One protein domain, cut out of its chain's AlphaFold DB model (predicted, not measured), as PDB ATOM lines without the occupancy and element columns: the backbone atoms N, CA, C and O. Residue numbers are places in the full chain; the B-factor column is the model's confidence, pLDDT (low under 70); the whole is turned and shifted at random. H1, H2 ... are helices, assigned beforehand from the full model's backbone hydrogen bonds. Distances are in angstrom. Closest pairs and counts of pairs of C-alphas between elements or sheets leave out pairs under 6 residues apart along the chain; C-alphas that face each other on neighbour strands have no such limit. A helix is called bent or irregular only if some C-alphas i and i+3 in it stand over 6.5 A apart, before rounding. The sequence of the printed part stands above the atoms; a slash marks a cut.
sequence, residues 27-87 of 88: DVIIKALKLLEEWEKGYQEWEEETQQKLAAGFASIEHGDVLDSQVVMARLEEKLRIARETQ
ATOM      1  N   ASP A  27      39.782 -35.350  13.810       95.44
ATOM      2  CA  ASP A  27      40.408 -34.645  12.682       95.44
ATOM      3  C   ASP A  27      39.468 -34.512  11.474       95.44
ATOM      4  O   ASP A  27      39.381 -33.455  10.837       95.44
ATOM      5  N   VAL A  28      38.745 -35.591  11.151       95.81
ATOM      6  CA  VAL A  28      37.788 -35.613  10.035       95.81
ATOM      7  C   VAL A  28      36.632 -34.656  10.319       95.81
ATOM      8  O   VAL A  28      36.240 -33.882   9.442       95.81
ATOM      9  N   ILE A  29      36.109 -34.677  11.548       94.75
ATOM     10  CA  ILE A  29      34.997 -33.824  11.980       94.75
ATOM     11  C   ILE A  29      35.425 -32.353  11.999       94.75
ATOM     12  O   ILE A  29      34.718 -31.517  11.444       94.75
ATOM     13  N   ILE A  30      36.599 -32.024  12.547       95.31
ATOM     14  CA  ILE A  30      37.144 -30.659  12.541       95.31
ATOM     15  C   ILE A  30      37.274 -30.148  11.106       95.31
ATOM     16  O   ILE A  30      36.910 -29.007  10.817       95.31
ATOM     17  N   LYS A  31      37.768 -30.979  10.178       96.31
ATOM     18  CA  LYS A  31      37.874 -30.577   8.772       96.31
ATOM     19  C   LYS A  31      36.501 -30.322   8.146       96.31
ATOM     20  O   LYS A  31      36.368 -29.352   7.403       96.31
ATOM     21  N   ALA A  32      35.505 -31.155   8.441       95.62
ATOM     22  CA  ALA A  32      34.138 -30.966   7.959       95.62
ATOM     23  C   ALA A  32      33.504 -29.680   8.515       95.62
ATOM     24  O   ALA A  32      32.913 -28.922   7.754       95.62
ATOM     25  N   LEU A  33      33.689 -29.395   9.808       96.06
ATOM     26  CA  LEU A  33      33.179 -28.179  10.447       96.06
ATOM     27  C   LEU A  33      33.818 -26.911   9.875       96.06
ATOM     28  O   LEU A  33      33.109 -25.955   9.595       96.06
ATOM     29  N   LYS A  34      35.133 -26.917   9.618       96.88
ATOM     30  CA  LYS A  34      35.808 -25.784   8.961       96.88
ATOM     31  C   LYS A  34      35.274 -25.520   7.554       96.88
ATOM     32  O   LYS A  34      35.139 -24.371   7.161       96.88
ATOM     33  N   LEU A  35      34.984 -26.578   6.793       97.12
ATOM     34  CA  LEU A  35      34.386 -26.440   5.461       97.12
ATOM     35  C   LEU A  35      32.960 -25.887   5.535       97.12
ATOM     36  O   LEU A  35      32.581 -25.095   4.679       97.12
ATOM     37  N   LEU A  36      32.186 -26.292   6.545       97.12
ATOM     38  CA  LEU A  36      30.856 -25.739   6.787       97.12
ATOM     39  C   LEU A  36      30.937 -24.244   7.121       97.12
ATOM     40  O   LEU A  36      30.252 -23.458   6.485       97.12
ATOM     41  N   GLU A  37      31.817 -23.857   8.045       96.69
ATOM     42  CA  GLU A  37      32.022 -22.456   8.434       96.69
ATOM     43  C   GLU A  37      32.448 -21.582   7.241       96.69
ATOM     44  O   GLU A  37      31.911 -20.495   7.038       96.69
ATOM     45  N   GLU A  38      33.380 -22.064   6.413       96.56
ATOM     46  CA  GLU A  38      33.817 -21.357   5.201       96.56
ATOM     47  C   GLU A  38      32.670 -21.181   4.196       96.56
ATOM     48  O   GLU A  38      32.502 -20.104   3.618       96.56
ATOM     49  N   TRP A  39      31.852 -22.219   4.016       96.31
ATOM     50  CA  TRP A  39      30.694 -22.170   3.129       96.31
ATOM     51  C   TRP A  39      29.612 -21.212   3.640       96.31
ATOM     52  O   TRP A  39      29.109 -20.396   2.868       96.31
ATOM     53  N   GLU A  40      29.286 -21.265   4.934       96.06
ATOM     54  CA  GLU A  40      28.301 -20.376   5.561       96.06
ATOM     55  C   GLU A  40      28.744 -18.913   5.498       96.06
ATOM     56  O   GLU A  40      27.941 -18.039   5.171       96.06
ATOM     57  N   LYS A  41      30.036 -18.643   5.714       96.00
ATOM     58  CA  LYS A  41      30.595 -17.299   5.565       96.00
ATOM     59  C   LYS A  41      30.439 -16.773   4.137       96.00
ATOM     60  O   LYS A  41      29.969 -15.654   3.953       96.00
ATOM     61  N   GLY A  42      30.788 -17.579   3.132       95.25
ATOM     62  CA  GLY A  42      30.623 -17.188   1.729       95.25
ATOM     63  C   GLY A  42      29.158 -16.939   1.353       95.25
ATOM     64  O   GLY A  42      28.859 -16.007   0.607       95.25
ATOM     65  N   TYR A  43      28.233 -17.730   1.903       95.81
ATOM     66  CA  TYR A  43      26.799 -17.513   1.715       95.81
ATOM     67  C   TYR A  43      26.334 -16.190   2.338       95.81
ATOM     68  O   TYR A  43      25.618 -15.431   1.688       95.81
ATOM     69  N   GLN A  44      26.773 -15.891   3.561       96.25
ATOM     70  CA  GLN A  44      26.417 -14.651   4.248       96.25
ATOM     71  C   GLN A  44      26.961 -13.413   3.517       96.25
ATOM     72  O   GLN A  44      26.238 -12.433   3.354       96.25
ATOM     73  N   GLU A  45      28.205 -13.467   3.033       96.94
ATOM     74  CA  GLU A  45      28.798 -12.392   2.226       96.94
ATOM     75  C   GLU A  45      28.007 -12.165   0.928       96.94
ATOM     76  O   GLU A  45      27.684 -11.027   0.583       96.94
ATOM     77  N   TRP A  46      27.640 -13.246   0.234       97.25
ATOM     78  CA  TRP A  46      26.817 -13.172  -0.974       97.25
ATOM     79  C   TRP A  46      25.425 -12.584  -0.699       97.25
ATOM     80  O   TRP A  46      24.923 -11.778  -1.491       97.25
ATOM     81  N   GLU A  47      24.794 -12.978   0.408       98.00
ATOM     82  CA  GLU A  47      23.484 -12.471   0.808       98.00
ATOM     83  C   GLU A  47      23.546 -10.965   1.087       98.00
ATOM     84  O   GLU A  47      22.737 -10.207   0.546       98.00
ATOM     85  N   GLU A  48      24.534 -10.520   1.865       97.88
ATOM     86  CA  GLU A  48      24.726  -9.106   2.186       97.88
ATOM     87  C   GLU A  48      24.997  -8.275   0.923       97.88
ATOM     88  O   GLU A  48      24.337  -7.258   0.693       97.88
ATOM     89  N   GLU A  49      25.901  -8.732   0.051       97.88
ATOM     90  CA  GLU A  49      26.203  -8.059  -1.215       97.88
ATOM     91  C   GLU A  49      24.951  -7.943  -2.100       97.88
ATOM     92  O   GLU A  49      24.694  -6.905  -2.722       97.88
ATOM     93  N   THR A  50      24.136  -8.998  -2.142       98.00
ATOM     94  CA  THR A  50      22.894  -9.021  -2.917       98.00
ATOM     95  C   THR A  50      21.869  -8.043  -2.351       98.00
ATOM     96  O   THR A  50      21.276  -7.274  -3.112       98.00
ATOM     97  N   GLN A  51      21.682  -8.015  -1.028       98.06
ATOM     98  CA  GLN A  51      20.777  -7.072  -0.369       98.06
ATOM     99  C   GLN A  51      21.193  -5.617  -0.631       98.06
ATOM    100  O   GLN A  51      20.345  -4.793  -0.977       98.06
ATOM    101  N   GLN A  52      22.491  -5.309  -0.554       98.12
ATOM    102  CA  GLN A  52      23.018  -3.974  -0.854       98.12
ATOM    103  C   GLN A  52      22.767  -3.569  -2.315       98.12
ATOM    104  O   GLN A  52      22.295  -2.461  -2.582       98.12
ATOM    105  N   LYS A  53      23.026  -4.470  -3.273       97.81
ATOM    106  CA  LYS A  53      22.773  -4.229  -4.706       97.81
ATOM    107  C   LYS A  53      21.293  -4.001  -5.003       97.81
ATOM    108  O   LYS A  53      20.964  -3.109  -5.784       97.81
ATOM    109  N   LEU A  54      20.409  -4.779  -4.380       98.06
ATOM    110  CA  LEU A  54      18.964  -4.604  -4.518       98.06
ATOM    111  C   LEU A  54      18.510  -3.262  -3.950       98.06
ATOM    112  O   LEU A  54      17.799  -2.533  -4.636       98.06
ATOM    113  N   ALA A  55      18.957  -2.904  -2.744       97.69
ATOM    114  CA  ALA A  55      18.627  -1.621  -2.128       97.69
ATOM    115  C   ALA A  55      19.062  -0.439  -3.008       97.69
ATOM    116  O   ALA A  55      18.273   0.474  -3.247       97.69
ATOM    117  N   ALA A  56      20.283  -0.488  -3.553       96.38
ATOM    118  CA  ALA A  56      20.773   0.526  -4.484       96.38
ATOM    119  C   ALA A  56      19.925   0.591  -5.766       96.38
ATOM    120  O   ALA A  56      19.533   1.676  -6.189       96.38
ATOM    121  N   GLY A  57      19.594  -0.562  -6.359       95.56
ATOM    122  CA  GLY A  57      18.752  -0.632  -7.553       95.56
ATOM    123  C   GLY A  57      17.345  -0.073  -7.329       95.56
ATOM    124  O   GLY A  57      16.859   0.702  -8.152       95.56
ATOM    125  N   PHE A  58      16.705  -0.408  -6.205       97.25
ATOM    126  CA  PHE A  58      15.393   0.138  -5.852       97.25
ATOM    127  C   PHE A  58      15.447   1.648  -5.637       97.25
ATOM    128  O   PHE A  58      14.611   2.356  -6.195       97.25
ATOM    129  N   ALA A  59      16.461   2.151  -4.928       96.94
ATOM    130  CA  ALA A  59      16.648   3.587  -4.755       96.94
ATOM    131  C   ALA A  59      16.797   4.305  -6.109       96.94
ATOM    132  O   ALA A  59      16.153   5.328  -6.323       96.94
ATOM    133  N   SER A  60      17.575   3.766  -7.057       94.69
ATOM    134  CA  SER A  60      17.681   4.342  -8.408       94.69
ATOM    135  C   SER A  60      16.341   4.362  -9.146       94.69
ATOM    136  O   SER A  60      16.007   5.358  -9.783       94.69
ATOM    137  N   ILE A  61      15.538   3.300  -9.030       95.06
ATOM    138  CA  ILE A  61      14.202   3.252  -9.640       95.06
ATOM    139  C   ILE A  61      13.285   4.322  -9.037       95.06
ATOM    140  O   ILE A  61      12.607   5.024  -9.786       95.06
ATOM    141  N   GLU A  62      13.281   4.481  -7.713       95.69
ATOM    142  CA  GLU A  62      12.468   5.491  -7.019       95.69
ATOM    143  C   GLU A  62      12.817   6.924  -7.443       95.69
ATOM    144  O   GLU A  62      11.927   7.766  -7.560       95.69
ATOM    145  N   HIS A  63      14.092   7.195  -7.732       95.25
ATOM    146  CA  HIS A  63      14.548   8.493  -8.236       95.25
ATOM    147  C   HIS A  63      14.315   8.681  -9.745       95.25
ATOM    148  O   HIS A  63      14.508   9.781 -10.264       95.25
ATOM    149  N   GLY A  64      13.864   7.642 -10.457       93.25
ATOM    150  CA  GLY A  64      13.680   7.667 -11.908       93.25
ATOM    151  C   GLY A  64      14.978   7.498 -12.706       93.25
ATOM    152  O   GLY A  64      14.965   7.675 -13.923       93.25
ATOM    153  N   ASP A  65      16.074   7.105 -12.054       92.25
ATOM    154  CA  ASP A  65      17.390   6.855 -12.652       92.25
ATOM    155  C   ASP A  65      17.430   5.486 -13.360       92.25
ATOM    156  O   ASP A  65      18.272   4.626 -13.092       92.25
ATOM    157  N   VAL A  66      16.485   5.261 -14.273       91.38
ATOM    158  CA  VAL A  66      16.347   4.025 -15.051       91.38
ATOM    159  C   VAL A  66      16.713   4.300 -16.505       91.38
ATOM    160  O   VAL A  66      16.286   5.285 -17.104       91.38
ATOM    161  N   LEU A  67      17.518   3.414 -17.090       92.06
ATOM    162  CA  LEU A  67      17.956   3.524 -18.479       92.06
ATOM    163  C   LEU A  67      17.123   2.626 -19.391       92.06
ATOM    164  O   LEU A  67      16.789   1.495 -19.038       92.06
ATOM    165  N   ASP A  68      16.860   3.111 -20.602       93.81
ATOM    166  CA  ASP A  68      16.244   2.301 -21.647       93.81
ATOM    167  C   ASP A  68      17.176   1.156 -22.081       93.81
ATOM    168  O   ASP A  68      18.356   1.357 -22.388       93.81
ATOM    169  N   SER A  69      16.623  -0.056 -22.121       92.81
ATOM    170  CA  SER A  69      17.365  -1.278 -22.437       92.81
ATOM    171  C   SER A  69      18.007  -1.237 -23.826       92.81
ATOM    172  O   SER A  69      19.154  -1.668 -23.971       92.81
ATOM    173  N   GLN A  70      17.325  -0.692 -24.837       96.12
ATOM    174  CA  GLN A  70      17.846  -0.642 -26.205       96.12
ATOM    175  C   GLN A  70      19.050   0.297 -26.286       96.12
ATOM    176  O   GLN A  70      20.056  -0.032 -26.917       96.12
ATOM    177  N   VAL A  71      18.994   1.430 -25.578       95.19
ATOM    178  CA  VAL A  71      20.116   2.376 -25.487       95.19
ATOM    179  C   VAL A  71      21.325   1.737 -24.800       95.19
ATOM    180  O   VAL A  71      22.458   1.915 -25.255       95.19
ATOM    181  N   VAL A  72      21.110   0.987 -23.714       95.56
ATOM    182  CA  VAL A  72      22.193   0.289 -22.999       95.56
ATOM    183  C   VAL A  72      22.844  -0.767 -23.891       95.56
ATOM    184  O   VAL A  72      24.072  -0.792 -24.000       95.56
ATOM    185  N   MET A  73      22.041  -1.598 -24.558       96.94
ATOM    186  CA  MET A  73      22.544  -2.668 -25.422       96.94
ATOM    187  C   MET A  73      23.328  -2.121 -26.615       96.94
ATOM    188  O   MET A  73      24.453  -2.560 -26.843       96.94
ATOM    189  N   ALA A  74      22.817  -1.088 -27.292       96.75
ATOM    190  CA  ALA A  74      23.523  -0.451 -28.403       96.75
ATOM    191  C   ALA A  74      24.898   0.104 -27.979       96.75
ATOM    192  O   ALA A  74      25.898  -0.069 -28.677       96.75
ATOM    193  N   ARG A  75      24.986   0.730 -26.795       96.38
ATOM    194  CA  ARG A  75      26.266   1.218 -26.245       96.38
ATOM    195  C   ARG A  75      27.223   0.078 -25.899       96.38
ATOM    196  O   ARG A  75      28.434   0.244 -26.034       96.38
ATOM    197  N   LEU A  76      26.706  -1.045 -25.402       96.62
ATOM    198  CA  LEU A  76      27.516  -2.212 -25.060       96.62
ATOM    199  C   LEU A  76      28.094  -2.875 -26.316       96.62
ATOM    200  O   LEU A  76      29.290  -3.158 -26.351       96.62
ATOM    201  N   GLU A  77      27.273  -3.074 -27.346       96.75
ATOM    202  CA  GLU A  77      27.701  -3.621 -28.639       96.75
ATOM    203  C   GLU A  77      28.804  -2.769 -29.272       96.75
ATOM    204  O   GLU A  77      29.825  -3.302 -29.705       96.75
ATOM    205  N   GLU A  78      28.653  -1.445 -29.233       96.69
ATOM    206  CA  GLU A  78      29.659  -0.524 -29.755       96.69
ATOM    207  C   GLU A  78      30.986  -0.614 -28.988       96.69
ATOM    208  O   GLU A  78      32.058  -0.688 -29.590       96.69
ATOM    209  N   LYS A  79      30.941  -0.701 -27.650       96.25
ATOM    210  CA  LYS A  79      32.152  -0.921 -26.838       96.25
ATOM    211  C   LYS A  79      32.849  -2.233 -27.195       96.25
ATOM    212  O   LYS A  79      34.077  -2.271 -27.265       96.25
ATOM    213  N   LEU A  80      32.084  -3.301 -27.422       96.56
ATOM    214  CA  LEU A  80      32.628  -4.600 -27.822       96.56
ATOM    215  C   LEU A  80      33.250  -4.550 -29.223       96.56
ATOM    216  O   LEU A  80      34.299  -5.158 -29.433       96.56
ATOM    217  N   ARG A  81      32.644  -3.817 -30.164       96.38
ATOM    218  CA  ARG A  81      33.191  -3.592 -31.509       96.38
ATOM    219  C   ARG A  81      34.548  -2.890 -31.439       96.38
ATOM    220  O   ARG A  81      35.529  -3.425 -31.950       96.38
ATOM    221  N   ILE A  82      34.621  -1.764 -30.723       96.06
ATOM    222  CA  ILE A  82      35.862  -0.995 -30.535       96.06
ATOM    223  C   ILE A  82      36.955  -1.859 -29.894       96.06
ATOM    224  O   ILE A  82      38.098  -1.857 -30.351       96.06
ATOM    225  N   ALA A  83      36.618  -2.638 -28.860       94.88
ATOM    226  CA  ALA A  83      37.587  -3.495 -28.178       94.88
ATOM    227  C   ALA A  83      38.204  -4.550 -29.112       94.88
ATOM    228  O   ALA A  83      39.399  -4.819 -29.019       94.88
ATOM    229  N   ARG A  84      37.414  -5.115 -30.035       92.94
ATOM    230  CA  ARG A  84      37.896  -6.080 -31.038       92.94
ATOM    231  C   ARG A  84      38.790  -5.428 -32.087       92.94
ATOM    232  O   ARG A  84      39.801  -6.008 -32.454       92.94
ATOM    233  N   GLU A  85      38.440  -4.227 -32.535       90.75
ATOM    234  CA  GLU A  85      39.218  -3.469 -33.524       90.75
ATOM    235  C   GLU A  85      40.547  -2.947 -32.966       90.75
ATOM    236  O   GLU A  85      41.498  -2.779 -33.715       90.75
ATOM    237  N   THR A  86      40.635  -2.716 -31.654       83.56
ATOM    238  CA  THR A  86      41.868  -2.233 -31.003       83.56
ATOM    239  C   THR A  86      42.835  -3.374 -30.642       83.56
ATOM    240  O   THR A  86      43.985  -3.120 -30.292       83.56
ATOM    241  N   GLN A  87      42.380  -4.632 -30.683       67.38
ATOM    242  CA  GLN A  87      43.179  -5.822 -30.352       67.38
ATOM    243  C   GLN A  87      43.656  -6.620 -31.580       67.38
ATOM    244  O   GLN A  87      44.377  -7.603 -31.398       67.38
TER     245      GLN A  87
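AT A GLANCE: This is residues 27 to 87 of the 88 residues of the protein "CopG family transcriptional regulator" of Nostoc sp. MBR 210 (UniProt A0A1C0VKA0). Two straight helices make an open, uneven V: the long helix H1 is one arm, the shorter helix H2 is the other, and a short link at the corner joins them. The space between the arms is empty, and no third part packs on either helix. The printed part has 61 residues with two named helices, H1 then H2 along the chain, and no named strand; the class is all helix. The whole is extended, with a radius of gyration of the C-alphas of 20.7 A, and flat, spanning 56 by 40 by 13 A.

HOW THE PARTS SIT: H1, residues 27 to 62, runs toward lower x, higher y and lower z. Residues 63 to 68 form a short link of 6 residues. H2, residues 69 to 86, then runs mainly toward higher x. H1 and H2 are apart, with no C-alpha of the one within 8 A of the other. Residues 27 to 56, 58 to 64 and 67 to 87 stand free, with no C-alpha 8 or more residues away along the chain within 10 A. In both H1 and H2, every O i to N i+4 pair is within hydrogen-bond range.

IN THESE COORDINATES: H1 begins at C-alpha 27, at (40.408, -34.645, 12.682), and ends at C-alpha 62, at (12.468, 5.491, -7.019), a length of 52.7 A. H2 measures 26.0 A from C-alpha 69 to C-alpha 86, which lies at (41.868, -2.233, -31.003). Neither helix is bent or irregular.

THE WHOLE: The two C-alphas farthest apart, those of Asp 27 and Val 71, are 56.9 A apart. The C-alphas of Asp 27 and Gln 87, the first and last printed residues, are 51.9 A apart. The printed part has no cut and no long link. The mean pLDDT of the printed part is 95.2, and residue 87 alone is under 70.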